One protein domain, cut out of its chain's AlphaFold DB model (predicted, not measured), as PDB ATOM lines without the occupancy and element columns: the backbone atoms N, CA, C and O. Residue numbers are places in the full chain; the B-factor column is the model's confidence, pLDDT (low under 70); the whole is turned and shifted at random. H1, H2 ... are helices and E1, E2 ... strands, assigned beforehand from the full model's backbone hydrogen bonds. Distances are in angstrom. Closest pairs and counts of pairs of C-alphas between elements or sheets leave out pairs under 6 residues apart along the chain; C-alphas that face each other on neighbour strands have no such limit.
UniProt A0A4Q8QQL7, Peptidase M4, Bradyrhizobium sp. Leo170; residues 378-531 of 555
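What this domain is: This is residues 378 to 531 of the 555 residues of the protein "Peptidase M4" of Bradyrhizobium sp. Leo170 (UniProt A0A4Q8QQL7). A long, twisted sheet, built on the antiparallel strands E2, E3, E4 and E5, makes the length of the domain, with H1 and the short H2 over one face and H3 on the opposite face towards the E3 to E4 turn. The small hairpin of E6 and E7 joins the sheet beside the beginning of E4, while E1 is beside E2 towards the other end. The printed part has 154 residues, with three named helices and seven named strands in the order E1 H1 H2 E2 E3 E4 E5 H3 E6 E7; the class is mixed, helices and strands. The sheet is branched, antiparallel but for the parallel pair E4 and E7. The whole is elongated, 56 by 35 by 27 A, and only just loose, close to compact, with a radius of gyration of the C-alphas of 18.4 A.

Where its parts are: E3, residues 454 to 470, is 47.8 A long from C-alpha 454 at (0.897, 28.490, -4.357) to C-alpha 470 at (-41.432, 40.105, 14.482), and bends by 54 degrees at residue 467. E2 is residues 438 to 448, 29.8 A; E4 is residues 474 to 486, 38.5 A; E5 is residues 492 to 498, 16.6 A. E6 is residues 523 to 525 and E7 residues 528 to 530. E1, residues 389 to 393, begins at (0.447, 40.926, -7.130). H1 is residues 396 to 410, 20.9 A; H2 is residues 416 to 419; H3 is residues 503 to 514, 16.6 A.

How they stand to each other: E2, E3, E4 and E5 form a meander, each strand the antiparallel neighbour of the one before, in three hairpins. N 443 and O 459 are 2.9 A apart across E2 and E3, N 464 and O 480 2.8 A across E3 and E4, and N 483 and O 496 2.9 A across E4 and E5. E5 and E7 lie on the other side of E4 from E3; N 529 and O 475 are 3.1 A apart. In the hairpin of E6 and E7, N 523 and O 530 are 2.9 A apart. H1 is on the sheet at a height of 8.2 A, over E2 and E3, and runs across the strands, only just, at 61 degrees to E3 on the local plane; its closest C-alphas to E2 are Ala 403 and Val 439, 5.7 A. H2 is on the same face at a height of 7.9 A; the closest C-alphas of H2 and E4 are Phe 419 and Ser 482, 5.4 A. H3 is on the opposite face, its Ile 506 and Val 478 of E4 having the closest C-alphas, 6.9 A. E1 pairs with no named strand; its closest C-alphas to E2 are Gly 391 and Leu 445, 4.8 A. In H1 and H3 every O i to N i+4 pair is within hydrogen-bond range; H2 is too short for such a pair.

The domain as a whole: The two C-alphas farthest apart are those of Asp 451 and Ser 472, 59.1 A. The printed part has no cut. The link from H2 to E2, residues 420 to 437, is long, and its residues 433 to 434 pair antiparallel with residues 466 to 467 of E3. The mean pLDDT of the printed part is 86.8; residues 470 to 474, 517 to 522 and 527 to 531 hold the 16 residues under 70.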
ATOM      1  N   ALA A 378     -16.201  34.933 -15.915       95.31
ATOM      2  CA  ALA A 378     -15.742  36.289 -15.603       95.31
ATOM      3  C   ALA A 378     -14.861  36.389 -14.337       95.31
ATOM      4  O   ALA A 378     -14.186  37.407 -14.159       95.31
ATOM      5  N   LEU A 379     -14.899  35.374 -13.468       95.94
ATOM      6  CA  LEU A 379     -14.091  35.224 -12.253       95.94
ATOM      7  C   LEU A 379     -12.990  34.167 -12.407       95.94
ATOM      8  O   LEU A 379     -12.305  33.853 -11.438       95.94
ATOM      9  N   HIS A 380     -12.799  33.619 -13.605       96.00
ATOM     10  CA  HIS A 380     -11.643  32.787 -13.885       96.00
ATOM     11  C   HIS A 380     -10.373  33.642 -13.771       96.00
ATOM     12  O   HIS A 380     -10.308  34.762 -14.275       96.00
ATOM     13  N   PHE A 381      -9.324  33.096 -13.153       93.06
ATOM     14  CA  PHE A 381      -8.040  33.766 -12.944       93.06
ATOM     15  C   PHE A 381      -7.441  34.404 -14.206       93.06
ATOM     16  O   PHE A 381      -6.844  35.472 -14.116       93.06
ATOM     17  N   LYS A 382      -7.635  33.796 -15.384       93.38
ATOM     18  CA  LYS A 382      -7.151  34.326 -16.670       93.38
ATOM     19  C   LYS A 382      -7.888  35.596 -17.129       93.38
ATOM     20  O   LYS A 382      -7.320  36.381 -17.879       93.38
ATOM     21  N   GLU A 383      -9.130  35.786 -16.683       95.06
ATOM     22  CA  GLU A 383      -9.981  36.936 -17.020       95.06
ATOM     23  C   GLU A 383      -9.847  38.070 -15.987       95.06
ATOM     24  O   GLU A 383     -10.218  39.216 -16.253       95.06
ATOM     25  N   MET A 384      -9.336  37.762 -14.790       93.81
ATOM     26  CA  MET A 384      -9.137  38.738 -13.720       93.81
ATOM     27  C   MET A 384      -7.909  39.618 -13.971       93.81
ATOM     28  O   MET A 384      -6.880  39.173 -14.480       93.81
ATOM     29  N   ARG A 385      -8.009  40.893 -13.579       93.75
ATOM     30  CA  ARG A 385      -6.931  41.881 -13.755       93.75
ATOM     31  C   ARG A 385      -6.299  42.241 -12.412       93.75
ATOM     32  O   ARG A 385      -7.002  42.547 -11.449       93.75
ATOM     33  N   PHE A 386      -4.968  42.276 -12.365       91.88
ATOM     34  CA  PHE A 386      -4.203  42.472 -11.128       91.88
ATOM     35  C   PHE A 386      -3.223  43.642 -11.217       91.88
ATOM     36  O   PHE A 386      -2.683  43.937 -12.283       91.88
ATOM     37  N   ALA A 387      -2.945  44.276 -10.077       88.12
ATOM     38  CA  ALA A 387      -1.927  45.315  -9.939       88.12
ATOM     39  C   ALA A 387      -0.606  44.710  -9.428       88.12
ATOM     40  O   ALA A 387      -0.224  44.890  -8.268       88.12
ATOM     41  N   GLY A 388       0.084  43.973 -10.302       86.00
ATOM     42  CA  GLY A 388       1.363  43.314 -10.016       86.00
ATOM     43  C   GLY A 388       1.225  42.020  -9.209       86.00
ATOM     44  O   GLY A 388       1.575  40.955  -9.708       86.00
ATOM     45  N   ASP A 389       0.703  42.098  -7.983       84.75
ATOM     46  CA  ASP A 389       0.447  40.926  -7.130       84.75
ATOM     47  C   ASP A 389      -0.974  40.376  -7.376       84.75
ATOM     48  O   ASP A 389      -1.929  41.152  -7.290       84.75
ATOM     49  N   PRO A 390      -1.161  39.065  -7.632       85.94
ATOM     50  CA  PRO A 390      -2.486  38.447  -7.766       85.94
ATOM     51  C   PRO A 390      -3.416  38.604  -6.551       85.94
ATOM     52  O   PRO A 390      -4.633  38.514  -6.687       85.94
ATOM     53  N   GLY A 391      -2.875  38.884  -5.362       84.25
ATOM     54  CA  GLY A 391      -3.661  39.260  -4.182       84.25
ATOM     55  C   GLY A 391      -4.265  40.672  -4.254       84.25
ATOM     56  O   GLY A 391      -4.988  41.081  -3.343       84.25
ATOM     57  N   ARG A 392      -3.964  41.441  -5.312       85.12
ATOM     58  CA  ARG A 392      -4.388  42.829  -5.504       85.12
ATOM     59  C   ARG A 392      -5.063  43.010  -6.863       85.12
ATOM     60  O   ARG A 392      -4.416  42.958  -7.908       85.12
ATOM     61  N   ALA A 393      -6.363  43.296  -6.842       85.81
ATOM     62  CA  ALA A 393      -7.101  43.684  -8.044       85.81
ATOM     63  C   ALA A 393      -6.478  44.928  -8.704       85.81
ATOM     64  O   ALA A 393      -5.887  45.768  -8.019       85.81
ATOM     65  N   ALA A 394      -6.617  45.039 -10.027       88.25
ATOM     66  CA  ALA A 394      -6.049  46.140 -10.805       88.25
ATOM     67  C   ALA A 394      -6.509  47.515 -10.294       88.25
ATOM     68  O   ALA A 394      -5.685  48.401 -10.068       88.25
ATOM     69  N   ASP A 395      -7.817  47.670 -10.085       87.31
ATOM     70  CA  ASP A 395      -8.454  48.896  -9.613       87.31
ATOM     71  C   ASP A 395      -9.875  48.620  -9.066       87.31
ATOM     72  O   ASP A 395     -10.333  47.476  -8.984       87.31
ATOM     73  N   GLU A 396     -10.584  49.680  -8.666       85.44
ATOM     74  CA  GLU A 396     -11.975  49.596  -8.198       85.44
ATOM     75  C   GLU A 396     -12.951  49.137  -9.299       85.44
ATOM     76  O   GLU A 396     -13.953  48.484  -9.001       85.44
ATOM     77  N   THR A 397     -12.669  49.444 -10.569       89.88
ATOM     78  CA  THR A 397     -13.513  49.047 -11.708       89.88
ATOM     79  C   THR A 397     -13.487  47.535 -11.887       89.88
ATOM     80  O   THR A 397     -14.535  46.920 -12.075       89.88
ATOM     81  N   GLU A 398     -12.312  46.921 -11.757       92.88
ATOM     82  CA  GLU A 398     -12.159  45.471 -11.791       92.88
ATOM     83  C   GLU A 398     -12.879  44.795 -10.616       92.88
ATOM     84  O   GLU A 398     -13.611  43.826 -10.822       92.88
ATOM     85  N   LEU A 399     -12.767  45.335  -9.395       89.75
ATOM     86  CA  LEU A 399     -13.524  44.822  -8.243       89.75
ATOM     87  C   LEU A 399     -15.041  44.902  -8.471       89.75
ATOM     88  O   LEU A 399     -15.769  43.967  -8.134       89.75
ATOM     89  N   ARG A 400     -15.522  46.000  -9.068       91.44
ATOM     90  CA  ARG A 400     -16.938  46.171  -9.418       91.44
ATOM     91  C   ARG A 400     -17.379  45.161 -10.478       91.44
ATOM     92  O   ARG A 400     -18.404  44.517 -10.279       91.44
ATOM     93  N   ARG A 401     -16.584  44.948 -11.534       94.94
ATOM     94  CA  ARG A 401     -16.847  43.939 -12.576       94.94
ATOM     95  C   ARG A 401     -16.987  42.536 -11.979       94.94
ATOM     96  O   ARG A 401     -17.940  41.825 -12.290       94.94
ATOM     97  N   GLN A 402     -16.060  42.149 -11.101       94.19
ATOM     98  CA  GLN A 402     -16.096  40.854 -10.415       94.19
ATOM     99  C   GLN A 402     -17.350  40.722  -9.531       94.19
ATOM    100  O   GLN A 402     -18.057  39.712  -9.581       94.19
ATOM    101  N   ALA A 403     -17.668  41.761  -8.752       93.25
ATOM    102  CA  ALA A 403     -18.846  41.786  -7.890       93.25
ATOM    103  C   ALA A 403     -20.165  41.706  -8.681       93.25
ATOM    104  O   ALA A 403     -21.075  40.975  -8.287       93.25
ATOM    105  N   GLU A 404     -20.269  42.413  -9.806       93.75
ATOM    106  CA  GLU A 404     -21.433  42.376 -10.697       93.75
ATOM    107  C   GLU A 404     -21.606  41.000 -11.345       93.75
ATOM    108  O   GLU A 404     -22.718  40.469 -11.353       93.75
ATOM    109  N   ALA A 405     -20.517  40.381 -11.811       95.06
ATOM    110  CA  ALA A 405     -20.549  39.032 -12.372       95.06
ATOM    111  C   ALA A 405     -21.048  37.996 -11.350       95.06
ATOM    112  O   ALA A 405     -21.941  37.199 -11.655       95.06
ATOM    113  N   LEU A 406     -20.526  38.042 -10.118       95.12
ATOM    114  CA  LEU A 406     -20.979  37.170  -9.034       95.12
ATOM    115  C   LEU A 406     -22.442  37.442  -8.665       95.12
ATOM    116  O   LEU A 406     -23.238  36.511  -8.553       95.12
ATOM    117  N   GLY A 407     -22.815  38.713  -8.501       92.75
ATOM    118  CA  GLY A 407     -24.178  39.113  -8.150       92.75
ATOM    119  C   GLY A 407     -25.201  38.659  -9.193       92.75
ATOM    120  O   GLY A 407     -26.236  38.091  -8.838       92.75
ATOM    121  N   ALA A 408     -24.883  38.827 -10.478       91.94
ATOM    122  CA  ALA A 408     -25.714  38.360 -11.581       91.94
ATOM    123  C   ALA A 408     -25.865  36.833 -11.582       91.94
ATOM    124  O   ALA A 408     -26.957  36.337 -11.847       91.94
ATOM    125  N   TYR A 409     -24.804  36.083 -11.264       93.62
ATOM    126  CA  TYR A 409     -24.856  34.625 -11.146       93.62
ATOM    127  C   TYR A 409     -25.763  34.171  -9.995       93.62
ATOM    128  O   TYR A 409     -26.650  33.337 -10.178       93.62
ATOM    129  N   VAL A 410     -25.571  34.759  -8.814       91.62
ATOM    130  CA  VAL A 410     -26.284  34.411  -7.575       91.62
ATOM    131  C   VAL A 410     -27.782  34.666  -7.701       91.62
ATOM    132  O   VAL A 410     -28.592  33.864  -7.237       91.62
ATOM    133  N   MET A 411     -28.163  35.761  -8.359       88.25
ATOM    134  CA  MET A 411     -29.560  36.166  -8.509       88.25
ATOM    135  C   MET A 411     -30.276  35.490  -9.691       88.25
ATOM    136  O   MET A 411     -31.420  35.835  -9.988       88.25
ATOM    137  N   ARG A 412     -29.663  34.492 -10.348       89.38
ATOM    138  CA  ARG A 412     -30.353  33.664 -11.352       89.38
ATOM    139  C   ARG A 412     -31.501  32.867 -10.708       89.38
ATOM    140  O   ARG A 412     -31.338  32.338  -9.599       89.38
ATOM    141  N   PRO A 413     -32.646  32.699 -11.399       85.44
ATOM    142  CA  PRO A 413     -33.710  31.808 -10.947       85.44
ATOM    143  C   PRO A 413     -33.178  30.409 -10.611       85.44
ATOM    144  O   PRO A 413     -32.481  29.781 -11.404       85.44
ATOM    145  N   GLY A 414     -33.481  29.932  -9.402       86.81
ATOM    146  CA  GLY A 414     -33.032  28.627  -8.907       86.81
ATOM    147  C   GLY A 414     -31.635  28.586  -8.268       86.81
ATOM    148  O   GLY A 414     -31.271  27.529  -7.754       86.81
ATOM    149  N   TYR A 415     -30.880  29.694  -8.248       90.81
ATOM    150  CA  TYR A 415     -29.554  29.768  -7.612       90.81
ATOM    151  C   TYR A 415     -29.561  30.520  -6.279       90.81
ATOM    152  O   TYR A 415     -28.881  30.086  -5.353       90.81
ATOM    153  N   ALA A 416     -30.366  31.580  -6.137       91.94
ATOM    154  CA  ALA A 416     -30.344  32.463  -4.960       91.94
ATOM    155  C   ALA A 416     -30.369  31.708  -3.615       91.94
ATOM    156  O   ALA A 416     -29.572  31.995  -2.723       91.94
ATOM    157  N   HIS A 417     -31.214  30.680  -3.497       91.94
ATOM    158  CA  HIS A 417     -31.323  29.869  -2.282       91.94
ATOM    159  C   HIS A 417     -30.031  29.120  -1.918       91.94
ATOM    160  O   HIS A 417     -29.715  28.984  -0.732       91.94
ATOM    161  N   ALA A 418     -29.272  28.651  -2.913       92.44
ATOM    162  CA  ALA A 418     -28.001  27.971  -2.678       92.44
ATOM    163  C   ALA A 418     -26.987  28.905  -1.997       92.44
ATOM    164  O   ALA A 418     -26.235  28.459  -1.145       92.44
ATOM    165  N   PHE A 419     -27.062  30.211  -2.266       94.00
ATOM    166  CA  PHE A 419     -26.238  31.256  -1.644       94.00
ATOM    167  C   PHE A 419     -26.867  31.875  -0.384       94.00
ATOM    168  O   PHE A 419     -26.434  32.919   0.095       94.00
ATOM    169  N   GLY A 420     -27.925  31.268   0.162       93.44
ATOM    170  CA  GLY A 420     -28.627  31.798   1.334       93.44
ATOM    171  C   GLY A 420     -29.441  33.074   1.066       93.44
ATOM    172  O   GLY A 420     -29.872  33.733   2.014       93.44
ATOM    173  N   CYS A 421     -29.673  33.409  -0.204       94.62
ATOM    174  CA  CYS A 421     -30.493  34.528  -0.656       94.62
ATOM    175  C   CYS A 421     -31.884  34.060  -1.120       94.62
ATOM    176  O   CYS A 421     -32.161  32.868  -1.256       94.62
ATOM    177  N   ALA A 422     -32.770  35.014  -1.389       94.00
ATOM    178  CA  ALA A 422     -34.093  34.791  -1.954       94.00
ATOM    179  C   ALA A 422     -34.416  35.852  -3.014       94.00
ATOM    180  O   ALA A 422     -33.973  37.002  -2.925       94.00
ATOM    181  N   LEU A 423     -35.203  35.468  -4.018       92.31
ATOM    182  CA  LEU A 423     -35.749  36.414  -4.990       92.31
ATOM    183  C   LEU A 423     -36.972  37.136  -4.399       92.31
ATOM    184  O   LEU A 423     -37.665  36.568  -3.551       92.31
ATOM    185  N   PRO A 424     -37.279  38.371  -4.838       89.88
ATOM    186  CA  PRO A 424     -38.546  39.011  -4.500       89.88
ATOM    187  C   PRO A 424     -39.733  38.111  -4.876       89.88
ATOM    188  O   PRO A 424     -39.785  37.590  -5.989       89.88
ATOM    189  N   GLY A 425     -40.677  37.923  -3.951       86.75
ATOM    190  CA  GLY A 425     -41.848  37.063  -4.162       86.75
ATOM    191  C   GLY A 425     -41.625  35.568  -3.896       86.75
ATOM    192  O   GLY A 425     -42.546  34.784  -4.100       86.75
ATOM    193  N   ASP A 426     -40.444  35.156  -3.419       89.88
ATOM    194  CA  ASP A 426     -40.215  33.784  -2.953       89.88
ATOM    195  C   ASP A 426     -41.195  33.425  -1.821       89.88
ATOM    196  O   ASP A 426     -41.297  34.140  -0.822       89.88
ATOM    197  N   SER A 427     -41.919  32.311  -1.963       90.75
ATOM    198  CA  SER A 427     -42.963  31.896  -1.015       90.75
ATOM    199  C   SER A 427     -42.434  31.676   0.406       90.75
ATOM    200  O   SER A 427     -43.162  31.889   1.375       90.75
ATOM    201  N   ARG A 428     -41.148  31.333   0.551       90.88
ATOM    202  CA  ARG A 428     -40.475  31.146   1.849       90.88
ATOM    203  C   ARG A 428     -40.232  32.455   2.606       90.88
ATOM    204  O   ARG A 428     -39.803  32.428   3.758       90.88
ATOM    205  N   LEU A 429     -40.470  33.603   1.967       89.81
ATOM    206  CA  LEU A 429     -40.429  34.913   2.613       89.81
ATOM    207  C   LEU A 429     -41.738  35.262   3.326       89.81
ATOM    208  O   LEU A 429     -41.753  36.233   4.068       89.81
ATOM    209  N   GLU A 430     -42.827  34.510   3.125       89.50
ATOM    210  CA  GLU A 430     -44.108  34.730   3.827       89.50
ATOM    211  C   GLU A 430     -44.661  36.159   3.675       89.50
ATOM    212  O   GLU A 430     -45.278  36.719   4.578       89.50
ATOM    213  N   GLY A 431     -44.427  36.771   2.511       86.19
ATOM    214  CA  GLY A 431     -44.838  38.148   2.231       86.19
ATOM    215  C   GLY A 431     -43.891  39.223   2.775       86.19
ATOM    216  O   GLY A 431     -44.152  40.410   2.571       86.19
ATOM    217  N   ASP A 432     -42.782  38.845   3.419       89.69
ATOM    218  CA  ASP A 432     -41.738  39.788   3.813       89.69
ATOM    219  C   ASP A 432     -40.999  40.355   2.600       89.69
ATOM    220  O   ASP A 432     -40.779  39.701   1.574       89.69
ATOM    221  N   ARG A 433     -40.535  41.595   2.754       91.06
ATOM    222  CA  ARG A 433     -39.705  42.258   1.754       91.06
ATOM    223  C   ARG A 433     -38.238  41.882   1.949       91.06
ATOM    224  O   ARG A 433     -37.690  42.036   3.041       91.06
ATOM    225  N   VAL A 434     -37.574  41.531   0.852       91.25
ATOM    226  CA  VAL A 434     -36.110  41.471   0.755       91.25
ATOM    227  C   VAL A 434     -35.575  42.634  -0.073       91.25
ATOM    228  O   VAL A 434     -36.216  43.084  -1.022       91.25
ATOM    229  N   ASP A 435     -34.403  43.131   0.297       90.00
ATOM    230  CA  ASP A 435     -33.620  44.027  -0.551       90.00
ATOM    231  C   ASP A 435     -32.760  43.199  -1.534       90.00
ATOM    232  O   ASP A 435     -32.609  41.985  -1.346       90.00
ATOM    233  N   PRO A 436     -32.189  43.811  -2.590       86.50
ATOM    234  CA  PRO A 436     -31.236  43.126  -3.460       86.50
ATOM    235  C   PRO A 436     -30.059  42.538  -2.671       86.50
ATOM    236  O   PRO A 436     -29.612  43.119  -1.677       86.50
ATOM    237  N   ALA A 437     -29.554  41.385  -3.116       89.69
ATOM    238  CA  ALA A 437     -28.310  40.847  -2.586       89.69
ATOM    239  C   ALA A 437     -27.145  41.788  -2.929       89.69
ATOM    240  O   ALA A 437     -27.097  42.382  -4.005       89.69
ATOM    241  N   VAL A 438     -26.212  41.921  -1.996       91.94
ATOM    242  CA  VAL A 438     -25.044  42.792  -2.089       91.94
ATOM    243  C   VAL A 438     -23.800  41.935  -1.937       91.94
ATOM    244  O   VAL A 438     -23.625  41.282  -0.902       91.94
ATOM    245  N   VAL A 439     -22.925  41.983  -2.942       93.06
ATOM    246  CA  VAL A 439     -21.543  41.510  -2.822       93.06
ATOM    247  C   VAL A 439     -20.770  42.575  -2.044       93.06
ATOM    248  O   VAL A 439     -20.456  43.638  -2.570       93.06
ATOM    249  N   GLY A 440     -20.572  42.337  -0.747       86.19
ATOM    250  CA  GLY A 440     -19.957  43.298   0.174       86.19
ATOM    251  C   GLY A 440     -18.436  43.345   0.060       86.19
ATOM    252  O   GLY A 440     -17.827  44.384   0.301       86.19
ATOM    253  N   SER A 441     -17.828  42.229  -0.335       88.94
ATOM    254  CA  SER A 441     -16.413  42.154  -0.678       88.94
ATOM    255  C   SER A 441     -16.165  41.019  -1.671       88.94
ATOM    256  O   SER A 441     -16.896  40.029  -1.682       88.94
ATOM    257  N   ILE A 442     -15.149  41.180  -2.516       91.31
ATOM    258  CA  ILE A 442     -14.619  40.149  -3.410       91.31
ATOM    259  C   ILE A 442     -13.108  40.346  -3.501       91.31
ATOM    260  O   ILE A 442     -12.640  41.475  -3.655       91.31
ATOM    261  N   ARG A 443     -12.339  39.284  -3.260       90.81
ATOM    262  CA  ARG A 443     -10.889  39.378  -3.065       90.81
ATOM    263  C   ARG A 443     -10.206  38.159  -3.657       90.81
ATOM    264  O   ARG A 443     -10.557  37.033  -3.314       90.81
ATOM    265  N   SER A 444      -9.213  38.400  -4.500       91.38
ATOM    266  CA  SER A 444      -8.313  37.349  -4.971       91.38
ATOM    267  C   SER A 444      -7.245  37.072  -3.922       91.38
ATOM    268  O   SER A 444      -6.775  37.991  -3.248       91.38
ATOM    269  N   LEU A 445      -6.912  35.800  -3.755       90.00
ATOM    270  CA  LEU A 445      -5.979  35.300  -2.760       90.00
ATOM    271  C   LEU A 445      -4.788  34.660  -3.450       90.00
ATOM    272  O   LEU A 445      -4.941  33.962  -4.448       90.00
ATOM    273  N   ARG A 446      -3.613  34.832  -2.854       90.31
ATOM    274  CA  ARG A 446      -2.409  34.075  -3.173       90.31
ATOM    275  C   ARG A 446      -1.844  33.503  -1.881       90.31
ATOM    276  O   ARG A 446      -1.142  34.195  -1.143       90.31
ATOM    277  N   ARG A 447      -2.145  32.239  -1.595       87.06
ATOM    278  CA  ARG A 447      -1.651  31.568  -0.386       87.06
ATOM    279  C   ARG A 447      -0.444  30.710  -0.719       87.06
ATOM    280  O   ARG A 447      -0.374  30.125  -1.793       87.06
ATOM    281  N   VAL A 448       0.506  30.659   0.210       84.44
ATOM    282  CA  VAL A 448       1.713  29.839   0.093       84.44
ATOM    283  C   VAL A 448       1.671  28.777   1.185       84.44
ATOM    284  O   VAL A 448       1.628  29.115   2.368       84.44
ATOM    285  N   GLY A 449       1.634  27.509   0.784       81.38
ATOM    286  CA  GLY A 449       1.670  26.370   1.695       81.38
ATOM    287  C   GLY A 449       3.080  26.088   2.233       81.38
ATOM    288  O   GLY A 449       4.057  26.642   1.719       81.38
ATOM    289  N   PRO A 450       3.212  25.210   3.245       76.44
ATOM    290  CA  PRO A 450       4.500  24.825   3.829       76.44
ATOM    291  C   PRO A 450       5.510  24.306   2.795       76.44
ATOM    292  O   PRO A 450       6.681  24.677   2.844       76.44
ATOM    293  N   ASP A 451       5.036  23.564   1.791       78.25
ATOM    294  CA  ASP A 451       5.858  23.018   0.699       78.25
ATOM    295  C   ASP A 451       6.085  24.012  -0.450       78.25
ATOM    296  O   ASP A 451       6.430  23.638  -1.569       78.25
ATOM    297  N   ARG A 452       5.875  25.311  -0.192       81.38
ATOM    298  CA  ARG A 452       5.972  26.414  -1.167       81.38
ATOM    299  C   ARG A 452       4.983  26.318  -2.332       81.38
ATOM    300  O   ARG A 452       5.111  27.072  -3.297       81.38
ATOM    301  N   GLN A 453       3.976  25.452  -2.229       81.19
ATOM    302  CA  GLN A 453       2.858  25.430  -3.164       81.19
ATOM    303  C   GLN A 453       2.086  26.745  -3.103       81.19
ATOM    304  O   GLN A 453       1.885  27.301  -2.022       81.19
ATOM    305  N   VAL A 454       1.663  27.247  -4.259       84.94
ATOM    306  CA  VAL A 454       0.897  28.490  -4.357       84.94
ATOM    307  C   VAL A 454      -0.517  28.149  -4.790       84.94
ATOM    308  O   VAL A 454      -0.701  27.568  -5.857       84.94
ATOM    309  N   THR A 455      -1.503  28.529  -3.982       86.12
ATOM    310  CA  THR A 455      -2.917  28.407  -4.344       86.12
ATOM    311  C   THR A 455      -3.507  29.781  -4.631       86.12
ATOM    312  O   THR A 455      -3.185  30.773  -3.962       86.12
ATOM    313  N   PHE A 456      -4.361  29.828  -5.652       90.88
ATOM    314  CA  PHE A 456      -5.125  31.007  -6.025       90.88
ATOM    315  C   PHE A 456      -6.603  30.696  -5.866       90.88
ATOM    316  O   PHE A 456      -7.113  29.787  -6.512       90.88
ATOM    317  N   ASP A 457      -7.272  31.470  -5.027       93.44
ATOM    318  CA  ASP A 457      -8.711  31.376  -4.812       93.44
ATOM    319  C   ASP A 457      -9.299  32.790  -4.830       93.44
ATOM    320  O   ASP A 457      -8.598  33.783  -4.608       93.44
ATOM    321  N   THR A 458     -10.603  32.894  -5.041       95.31
ATOM    322  CA  THR A 458     -11.354  34.132  -4.830       95.31
ATOM    323  C   THR A 458     -12.323  33.931  -3.681       95.31
ATOM    324  O   THR A 458     -13.113  32.991  -3.684       95.31
ATOM    325  N   VAL A 459     -12.296  34.832  -2.702       95.38
ATOM    326  CA  VAL A 459     -13.255  34.842  -1.592       95.38
ATOM    327  C   VAL A 459     -14.171  36.039  -1.743       95.38
ATOM    328  O   VAL A 459     -13.712  37.173  -1.903       95.38
ATOM    329  N   ALA A 460     -15.473  35.785  -1.686       95.12
ATOM    330  CA  ALA A 460     -16.495  36.808  -1.789       95.12
ATOM    331  C   ALA A 460     -17.531  36.697  -0.670       95.12
ATOM    332  O   ALA A 460     -17.894  35.610  -0.220       95.12
ATOM    333  N   GLU A 461     -18.042  37.846  -0.244       94.50
ATOM    334  CA  GLU A 461     -19.110  37.947   0.740       94.50
ATOM    335  C   GLU A 461     -20.387  38.438   0.089       94.50
ATOM    336  O   GLU A 461     -20.452  39.557  -0.421       94.50
ATOM    337  N   ILE A 462     -21.432  37.631   0.190       94.25
ATOM    338  CA  ILE A 462     -22.768  37.964  -0.276       94.25
ATOM    339  C   ILE A 462     -23.654  38.129   0.942       94.25
ATOM    340  O   ILE A 462     -23.677  37.295   1.846       94.25
ATOM    341  N   THR A 463     -24.417  39.209   0.955       93.50
ATOM    342  CA  THR A 463     -25.363  39.501   2.027       93.50
ATOM    343  C   THR A 463     -26.664  40.009   1.441       93.50
ATOM    344  O   THR A 463     -26.668  40.776   0.484       93.50
ATOM    345  N   GLN A 464     -27.780  39.627   2.035       92.19
ATOM    346  CA  GLN A 464     -29.096  40.101   1.658       92.19
ATOM    347  C   GLN A 464     -29.870  40.461   2.912       92.19
ATOM    348  O   GLN A 464     -29.837  39.745   3.910       92.19
ATOM    349  N   ARG A 465     -30.570  41.587   2.859       91.56
ATOM    350  CA  ARG A 465     -31.417  42.038   3.954       91.56
ATOM    351  C   ARG A 465     -32.864  41.623   3.729       91.56
ATOM    352  O   ARG A 465     -33.392  41.825   2.639       91.56
ATOM    353  N   ARG A 466     -33.511  41.137   4.786       91.69
ATOM    354  CA  ARG A 466     -34.952  40.888   4.881       91.69
ATOM    355  C   ARG A 466     -35.552  41.730   5.997       91.69
ATOM    356  O   ARG A 466     -34.989  41.837   7.084       91.69
ATOM    357  N   TRP A 467     -36.706  42.314   5.718       88.38
ATOM    358  CA  TRP A 467     -37.510  43.049   6.683       88.38
ATOM    359  C   TRP A 467     -38.614  42.132   7.194       88.38
ATOM    360  O   TRP A 467     -39.596  41.924   6.486       88.38
ATOM    361  N   CYS A 468     -38.436  41.584   8.398       83.81
ATOM    362  CA  CYS A 468     -39.375  40.631   8.995       83.81
ATOM    363  C   CYS A 468     -40.286  41.335  10.001       83.81
ATOM    364  O   CYS A 468     -39.811  42.110  10.838       83.81
ATOM    365  N   LYS A 469     -41.587  41.041   9.984       74.94
ATOM    366  CA  LYS A 469     -42.505  41.468  11.053       74.94
ATOM    367  C   LYS A 469     -42.379  40.515  12.248       74.94
ATOM    368  O   LYS A 469     -43.005  39.463  12.267       74.94
ATOM    369  N   GLN A 470     -41.568  40.874  13.242       63.16
ATOM    370  CA  GLN A 470     -41.432  40.105  14.482       63.16
ATOM    371  C   GLN A 470     -42.372  40.695  15.540       63.16
ATOM    372  O   GLN A 470     -42.103  41.756  16.102       63.16
ATOM    373  N   SER A 471     -43.485  40.003  15.803       54.16
ATOM    374  CA  SER A 471     -44.583  40.406  16.706       54.16
ATOM    375  C   SER A 471     -45.370  41.665  16.283       54.16
ATOM    376  O   SER A 471     -44.987  42.416  15.386       54.16
ATOM    377  N   SER A 472     -46.512  41.907  16.934       49.84
ATOM    378  CA  SER A 472     -47.516  42.924  16.574       49.84
ATOM    379  C   SER A 472     -47.063  44.393  16.673       49.84
ATOM    380  O   SER A 472     -47.880  45.286  16.444       49.84
ATOM    381  N   LYS A 473     -45.794  44.687  17.008       54.50
ATOM    382  CA  LYS A 473     -45.329  46.058  17.300       54.50
ATOM    383  C   LYS A 473     -44.065  46.533  16.561       54.50
ATOM    384  O   LYS A 473     -43.802  47.735  16.619       54.50
ATOM    385  N   ALA A 474     -43.290  45.683  15.868       64.25
ATOM    386  CA  ALA A 474     -42.072  46.141  15.173       64.25
ATOM    387  C   ALA A 474     -41.652  45.288  13.957       64.25
ATOM    388  O   ALA A 474     -41.858  44.079  13.905       64.25
ATOM    389  N   THR A 475     -41.019  45.935  12.974       76.19
ATOM    390  CA  THR A 475     -40.286  45.253  11.891       76.19
ATOM    391  C   THR A 475     -38.798  45.224  12.234       76.19
ATOM    392  O   THR A 475     -38.212  46.276  12.511       76.19
ATOM    393  N   SER A 476     -38.194  44.040  12.190       77.75
ATOM    394  CA  SER A 476     -36.776  43.819  12.477       77.75
ATOM    395  C   SER A 476     -35.998  43.526  11.197       77.75
ATOM    396  O   SER A 476     -36.489  42.874  10.271       77.75
ATOM    397  N   GLU A 477     -34.769  44.024  11.153       86.38
ATOM    398  CA  GLU A 477     -33.800  43.735  10.102       86.38
ATOM    399  C   GLU A 477     -33.135  42.371  10.349       86.38
ATOM    400  O   GLU A 477     -32.531  42.133  11.395       86.38
ATOM    401  N   VAL A 478     -33.240  41.480   9.366       88.50
ATOM    402  CA  VAL A 478     -32.589  40.165   9.343       88.50
ATOM    403  C   VAL A 478     -31.644  40.112   8.153       88.50
ATOM    404  O   VAL A 478     -31.965  40.610   7.071       88.50
ATOM    405  N   PHE A 479     -30.496  39.462   8.326       90.50
ATOM    406  CA  PHE A 479     -29.557  39.217   7.238       90.50
ATOM    407  C   PHE A 479     -29.524  37.742   6.833       90.50
ATOM    408  O   PHE A 479     -29.625  36.838   7.661       90.50
ATOM    409  N   GLY A 480     -29.379  37.499   5.535       92.88
ATOM    410  CA  GLY A 480     -29.028  36.222   4.919       92.88
ATOM    411  C   GLY A 480     -27.833  36.389   3.981       92.88
ATOM    412  O   GLY A 480     -27.378  37.512   3.763       92.88
ATOM    413  N   GLY A 481     -27.339  35.299   3.412       94.50
ATOM    414  CA  GLY A 481     -26.285  35.308   2.399       94.50
ATOM    415  C   GLY A 481     -25.250  34.215   2.620       94.50
ATOM    416  O   GLY A 481     -25.513  33.231   3.314       94.50
ATOM    417  N   SER A 482     -24.068  34.393   2.040       95.56
ATOM    418  CA  SER A 482     -22.997  33.404   2.105       95.56
ATOM    419  C   SER A 482     -21.613  34.005   1.934       95.56
ATOM    420  O   SER A 482     -21.440  35.013   1.248       95.56
ATOM    421  N   THR A 483     -20.616  33.315   2.469       97.06
ATOM    422  CA  THR A 483     -19.248  33.417   1.973       97.06
ATOM    423  C   THR A 483     -19.045  32.383   0.883       97.06
ATOM    424  O   THR A 483     -19.394  31.217   1.052       97.06
ATOM    425  N   VAL A 484     -18.531  32.836  -0.254       96.69
ATOM    426  CA  VAL A 484     -18.292  32.014  -1.437       96.69
ATOM    427  C   VAL A 484     -16.799  31.949  -1.676       96.69
ATOM    428  O   VAL A 484     -16.144  32.988  -1.749       96.69
ATOM    429  N   ILE A 485     -16.281  30.732  -1.804       96.88
ATOM    430  CA  ILE A 485     -14.890  30.481  -2.174       96.88
ATOM    431  C   ILE A 485     -14.902  29.876  -3.572       96.88
ATOM    432  O   ILE A 485     -15.547  28.847  -3.797       96.88
ATOM    433  N   LEU A 486     -14.225  30.536  -4.505       96.38
ATOM    434  CA  LEU A 486     -14.073  30.096  -5.883       96.38
ATOM    435  C   LEU A 486     -12.631  29.669  -6.138       96.38
ATOM    436  O   LEU A 486     -11.704  30.331  -5.673       96.38
ATOM    437  N   GLY A 487     -12.465  28.583  -6.887       95.00
ATOM    438  CA  GLY A 487     -11.169  28.156  -7.397       95.00
ATOM    439  C   GLY A 487     -10.651  29.069  -8.519       95.00
ATOM    440  O   GLY A 487     -11.359  29.973  -8.977       95.00
ATOM    441  N   PRO A 488      -9.423  28.827  -9.006       94.06
ATOM    442  CA  PRO A 488      -8.775  29.666 -10.020       94.06
ATOM    443  C   PRO A 488      -9.447  29.600 -11.402       94.06
ATOM    444  O   PRO A 488      -9.222  30.460 -12.253       94.06
ATOM    445  N   ASP A 489     -10.274  28.592 -11.641       95.31
ATOM    446  CA  ASP A 489     -11.093  28.388 -12.837       95.31
ATOM    447  C   ASP A 489     -12.475  29.068 -12.749       95.31
ATOM    448  O   ASP A 489     -13.269  28.989 -13.682       95.31
ATOM    449  N   GLY A 490     -12.780  29.744 -11.634       95.12
ATOM    450  CA  GLY A 490     -14.098  30.321 -11.372       95.12
ATOM    451  C   GLY A 490     -15.130  29.297 -10.887       95.12
ATOM    452  O   GLY A 490     -16.312  29.638 -10.768       95.12
ATOM    453  N   GLN A 491     -14.725  28.055 -10.594       96.31
ATOM    454  CA  GLN A 491     -15.598  27.041 -10.009       96.31
ATOM    455  C   GLN A 491     -15.920  27.396  -8.558       96.31
ATOM    456  O   GLN A 491     -15.032  27.670  -7.752       96.31
ATOM    457  N   VAL A 492     -17.199  27.335  -8.186       96.50
ATOM    458  CA  VAL A 492     -17.613  27.504  -6.787       96.50
ATOM    459  C   VAL A 492     -17.207  26.259  -5.996       96.50
ATOM    460  O   VAL A 492     -17.761  25.181  -6.223       96.50
ATOM    461  N   ARG A 493     -16.246  26.414  -5.076       95.31
ATOM    462  CA  ARG A 493     -15.738  25.347  -4.199       95.31
ATOM    463  C   ARG A 493     -16.562  25.227  -2.927       95.31
ATOM    464  O   ARG A 493     -16.950  24.123  -2.579       95.31
ATOM    465  N   TYR A 494     -16.871  26.352  -2.280       96.44
ATOM    466  CA  TYR A 494     -17.651  26.381  -1.039       96.44
ATOM    467  C   TYR A 494     -18.679  27.509  -1.041       96.44
ATOM    468  O   TYR A 494     -18.414  28.608  -1.535       96.44
ATOM    469  N   VAL A 495     -19.838  27.240  -0.438       96.12
ATOM    470  CA  VAL A 495     -20.883  28.235  -0.163       96.12
ATOM    471  C   VAL A 495     -21.291  28.118   1.304       96.12
ATOM    472  O   VAL A 495     -22.184  27.357   1.673       96.12
ATOM    473  N   ILE A 496     -20.612  28.888   2.149       95.75
ATOM    474  CA  ILE A 496     -20.817  28.905   3.600       95.75
ATOM    475  C   ILE A 496     -21.965  29.869   3.886       95.75
ATOM    476  O   ILE A 496     -21.780  31.091   3.933       95.75
ATOM    477  N   ARG A 497     -23.184  29.330   3.967       93.50
ATOM    478  CA  ARG A 497     -24.421  30.121   3.910       93.50
ATOM    479  C   ARG A 497     -25.147  30.234   5.242       93.50
ATOM    480  O   ARG A 497     -25.228  29.295   6.022       93.50
ATOM    481  N   LYS A 498     -25.814  31.370   5.407       93.56
ATOM    482  CA  LYS A 498     -26.820  31.643   6.432       93.56
ATOM    483  C   LYS A 498     -28.089  32.109   5.718       93.56
ATOM    484  O   LYS A 498     -28.147  33.222   5.202       93.56
ATOM    485  N   SER A 499     -29.101  31.248   5.616       93.38
ATOM    486  CA  SER A 499     -30.234  31.486   4.707       93.38
ATOM    487  C   SER A 499     -31.212  32.549   5.206       93.38
ATOM    488  O   SER A 499     -31.762  32.425   6.300       93.38
ATOM    489  N   VAL A 500     -31.539  33.537   4.365       92.50
ATOM    490  CA  VAL A 500     -32.545  34.586   4.643       92.50
ATOM    491  C   VAL A 500     -33.971  34.044   4.870       92.50
ATOM    492  O   VAL A 500     -34.869  34.767   5.302       92.50
ATOM    493  N   THR A 501     -34.190  32.763   4.569       92.81
ATOM    494  CA  THR A 501     -35.474  32.061   4.720       92.81
ATOM    495  C   THR A 501     -35.499  31.089   5.902       92.81
ATOM    496  O   THR A 501     -36.527  30.468   6.153       92.81
ATOM    497  N   ASP A 502     -34.401  30.958   6.653       91.94
ATOM    498  CA  ASP A 502     -34.334  30.066   7.812       91.94
ATOM    499  C   ASP A 502     -35.114  30.632   9.008       91.94
ATOM    500  O   ASP A 502     -34.652  31.540   9.706       91.94
ATOM    501  N   ARG A 503     -36.296  30.062   9.258       88.75
ATOM    502  CA  ARG A 503     -37.182  30.464  10.357       88.75
ATOM    503  C   ARG A 503     -36.552  30.283  11.736       88.75
ATOM    504  O   ARG A 503     -36.758  31.137  12.593       88.75
ATOM    505  N   ARG A 504     -35.798  29.199  11.962       88.88
ATOM    506  CA  ARG A 504     -35.217  28.905  13.285       88.88
ATOM    507  C   ARG A 504     -34.194  29.969  13.651       88.88
ATOM    508  O   ARG A 504     -34.247  30.525  14.742       88.88
ATOM    509  N   ARG A 505     -33.328  30.313  12.699       89.44
ATOM    510  CA  ARG A 505     -32.320  31.364  12.867       89.44
ATOM    511  C   ARG A 505     -32.943  32.746  13.059       89.44
ATOM    512  O   ARG A 505     -32.511  33.497  13.925       89.44
ATOM    513  N   ILE A 506     -33.973  33.072  12.276       87.56
ATOM    514  CA  ILE A 506     -34.703  34.342  12.404       87.56
ATOM    515  C   ILE A 506     -35.317  34.483  13.796       87.56
ATOM    516  O   ILE A 506     -35.230  35.560  14.386       87.56
ATOM    517  N   GLN A 507     -35.916  33.408  14.313       86.44
ATOM    518  CA  GLN A 507     -36.490  33.397  15.653       86.44
ATOM    519  C   GLN A 507     -35.405  33.528  16.727       86.44
ATOM    520  O   GLN A 507     -35.509  34.410  17.569       86.44
ATOM    521  N   ALA A 508     -34.320  32.752  16.638       86.06
ATOM    522  CA  ALA A 508     -33.210  32.827  17.590       86.06
ATOM    523  C   ALA A 508     -32.575  34.230  17.652       86.06
ATOM    524  O   ALA A 508     -32.270  34.728  18.734       86.06
ATOM    525  N   GLN A 509     -32.427  34.904  16.505       86.12
ATOM    526  CA  GLN A 509     -31.968  36.295  16.466       86.12
ATOM    527  C   GLN A 509     -32.978  37.235  17.147       86.12
ATOM    528  O   GLN A 509     -32.572  38.157  17.850       86.12
ATOM    529  N   ALA A 510     -34.285  37.024  16.948       82.69
ATOM    530  CA  ALA A 510     -35.332  37.805  17.615       82.69
ATOM    531  C   ALA A 510     -35.212  37.693  19.139       82.69
ATOM    532  O   ALA A 510     -35.125  38.709  19.830       82.69
ATOM    533  N   ASP A 511     -35.136  36.454  19.624       84.81
ATOM    534  CA  ASP A 511     -35.070  36.121  21.043       84.81
ATOM    535  C   ASP A 511     -33.815  36.730  21.681       84.81
ATOM    536  O   ASP A 511     -33.879  37.325  22.759       84.81
ATOM    537  N   TYR A 512     -32.675  36.675  20.979       83.69
ATOM    538  CA  TYR A 512     -31.453  37.325  21.438       83.69
ATOM    539  C   TYR A 512     -31.590  38.851  21.503       83.69
ATOM    540  O   TYR A 512     -31.198  39.451  22.501       83.69
ATOM    541  N   LEU A 513     -32.168  39.500  20.489       80.81
ATOM    542  CA  LEU A 513     -32.334  40.960  20.484       80.81
ATOM    543  C   LEU A 513     -33.285  41.466  21.580       80.81
ATOM    544  O   LEU A 513     -33.145  42.614  22.013       80.81
ATOM    545  N   ASP A 514     -34.225  40.628  22.022       80.44
ATOM    546  CA  ASP A 514     -35.116  40.898  23.156       80.44
ATOM    547  C   ASP A 514     -34.488  40.537  24.521       80.44
ATOM    548  O   ASP A 514     -34.984  40.969  25.565       80.44
ATOM    549  N   SER A 515     -33.370  39.803  24.539       80.81
ATOM    550  CA  SER A 515     -32.615  39.488  25.758       80.81
ATOM    551  C   SER A 515     -31.871  40.706  26.328       80.81
ATOM    552  O   SER A 515     -31.628  41.709  25.647       80.81
ATOM    553  N   LYS A 516     -31.424  40.608  27.590       75.19
ATOM    554  CA  LYS A 516     -30.592  41.649  28.220       75.19
ATOM    555  C   LYS A 516     -29.299  41.904  27.433       75.19
ATOM    556  O   LYS A 516     -28.945  43.069  27.256       75.19
ATOM    557  N   GLY A 517     -28.645  40.852  26.930       69.38
ATOM    558  CA  GLY A 517     -27.409  40.951  26.146       69.38
ATOM    559  C   GLY A 517     -27.612  41.659  24.803       69.38
ATOM    560  O   GLY A 517     -26.875  42.585  24.469       69.38
ATOM    561  N   GLY A 518     -28.677  41.310  24.074       68.88
ATOM    562  CA  GLY A 518     -28.974  41.899  22.764       68.88
ATOM    563  C   GLY A 518     -29.591  43.299  22.814       68.88
ATOM    564  O   GLY A 518     -29.420  44.068  21.868       68.88
ATOM    565  N   SER A 519     -30.247  43.681  23.917       65.31
ATOM    566  CA  SER A 519     -30.923  44.984  24.059       65.31
ATOM    567  C   SER A 519     -30.004  46.207  23.899       65.31
ATOM    568  O   SER A 519     -30.460  47.273  23.485       65.31
ATOM    569  N   LYS A 520     -28.701  46.050  24.172       65.56
ATOM    570  CA  LYS A 520     -27.671  47.089  23.985       65.56
ATOM    571  C   LYS A 520     -27.154  47.176  22.539       65.56
ATOM    572  O   LYS A 520     -26.478  48.138  22.189       65.56
ATOM    573  N   GLY A 521     -27.456  46.179  21.707       62.72
ATOM    574  CA  GLY A 521     -26.886  45.987  20.372       62.72
ATOM    575  C   GLY A 521     -27.723  46.531  19.213       62.72
ATOM    576  O   GLY A 521     -27.364  46.301  18.063       62.72
ATOM    577  N   TRP A 522     -28.837  47.229  19.459       69.50
ATOM    578  CA  TRP A 522     -29.694  47.767  18.396       69.50
ATOM    579  C   TRP A 522     -30.250  49.157  18.718       69.50
ATOM    580  O   TRP A 522     -30.285  49.599  19.860       69.50
ATOM    581  N   THR A 523     -30.693  49.872  17.681       70.94
ATOM    582  CA  THR A 523     -31.313  51.201  17.808       70.94
ATOM    583  C   THR A 523     -32.711  51.216  17.197       70.94
ATOM    584  O   THR A 523     -32.972  50.565  16.181       70.94
ATOM    585  N   LYS A 524     -33.639  51.961  17.808       73.19
ATOM    586  CA  LYS A 524     -34.999  52.146  17.281       73.19
ATOM    587  C   LYS A 524     -35.054  53.385  16.387       73.19
ATOM    588  O   LYS A 524     -34.699  54.472  16.831       73.19
ATOM    589  N   ARG A 525     -35.553  53.250  15.156       71.56
ATOM    590  CA  ARG A 525     -35.927  54.389  14.294       71.56
ATOM    591  C   ARG A 525     -37.371  54.207  13.829       71.56
ATOM    592  O   ARG A 525     -37.667  53.354  12.994       71.56
ATOM    593  N   GLY A 526     -38.294  54.973  14.412       71.81
ATOM    594  CA  GLY A 526     -39.734  54.790  14.190       71.81
ATOM    595  C   GLY A 526     -40.218  53.409  14.659       71.81
ATOM    596  O   GLY A 526     -39.954  53.006  15.791       71.81
ATOM    597  N   MET A 527     -40.910  52.668  13.786       61.81
ATOM    598  CA  MET A 527     -41.373  51.287  14.042       61.81
ATOM    599  C   MET A 527     -40.341  50.201  13.671       61.81
ATOM    600  O   MET A 527     -40.670  49.013  13.668       61.81
ATOM    601  N   ARG A 528     -39.102  50.585  13.329       69.56
ATOM    602  CA  ARG A 528     -38.052  49.659  12.881       69.56
ATOM    603  C   ARG A 528     -36.924  49.546  13.899       69.56
ATOM    604  O   ARG A 528     -36.467  50.556  14.444       69.56
ATOM    605  N   ARG A 529     -36.465  48.314  14.127       69.25
ATOM    606  CA  ARG A 529     -35.225  48.023  14.858       69.25
ATOM    607  C   ARG A 529     -34.082  47.885  13.853       69.25
ATOM    608  O   ARG A 529     -34.210  47.141  12.884       69.25
ATOM    609  N   HIS A 530     -32.997  48.616  14.083       69.94
ATOM    610  CA  HIS A 530     -31.800  48.619  13.244       69.94
ATOM    611  C   HIS A 530     -30.596  48.114  14.026       69.94
ATOM    612  O   HIS A 530     -30.384  48.539  15.162       69.94
ATOM    613  N   LEU A 531     -29.777  47.282  13.384       64.06
ATOM    614  CA  LEU A 531     -28.506  46.821  13.939       64.06
ATOM    615  C   LEU A 531     -27.394  47.816  13.546       64.06
ATOM    616  O   LEU A 531     -27.030  47.882  12.368       64.06
TER     617      LEU A 531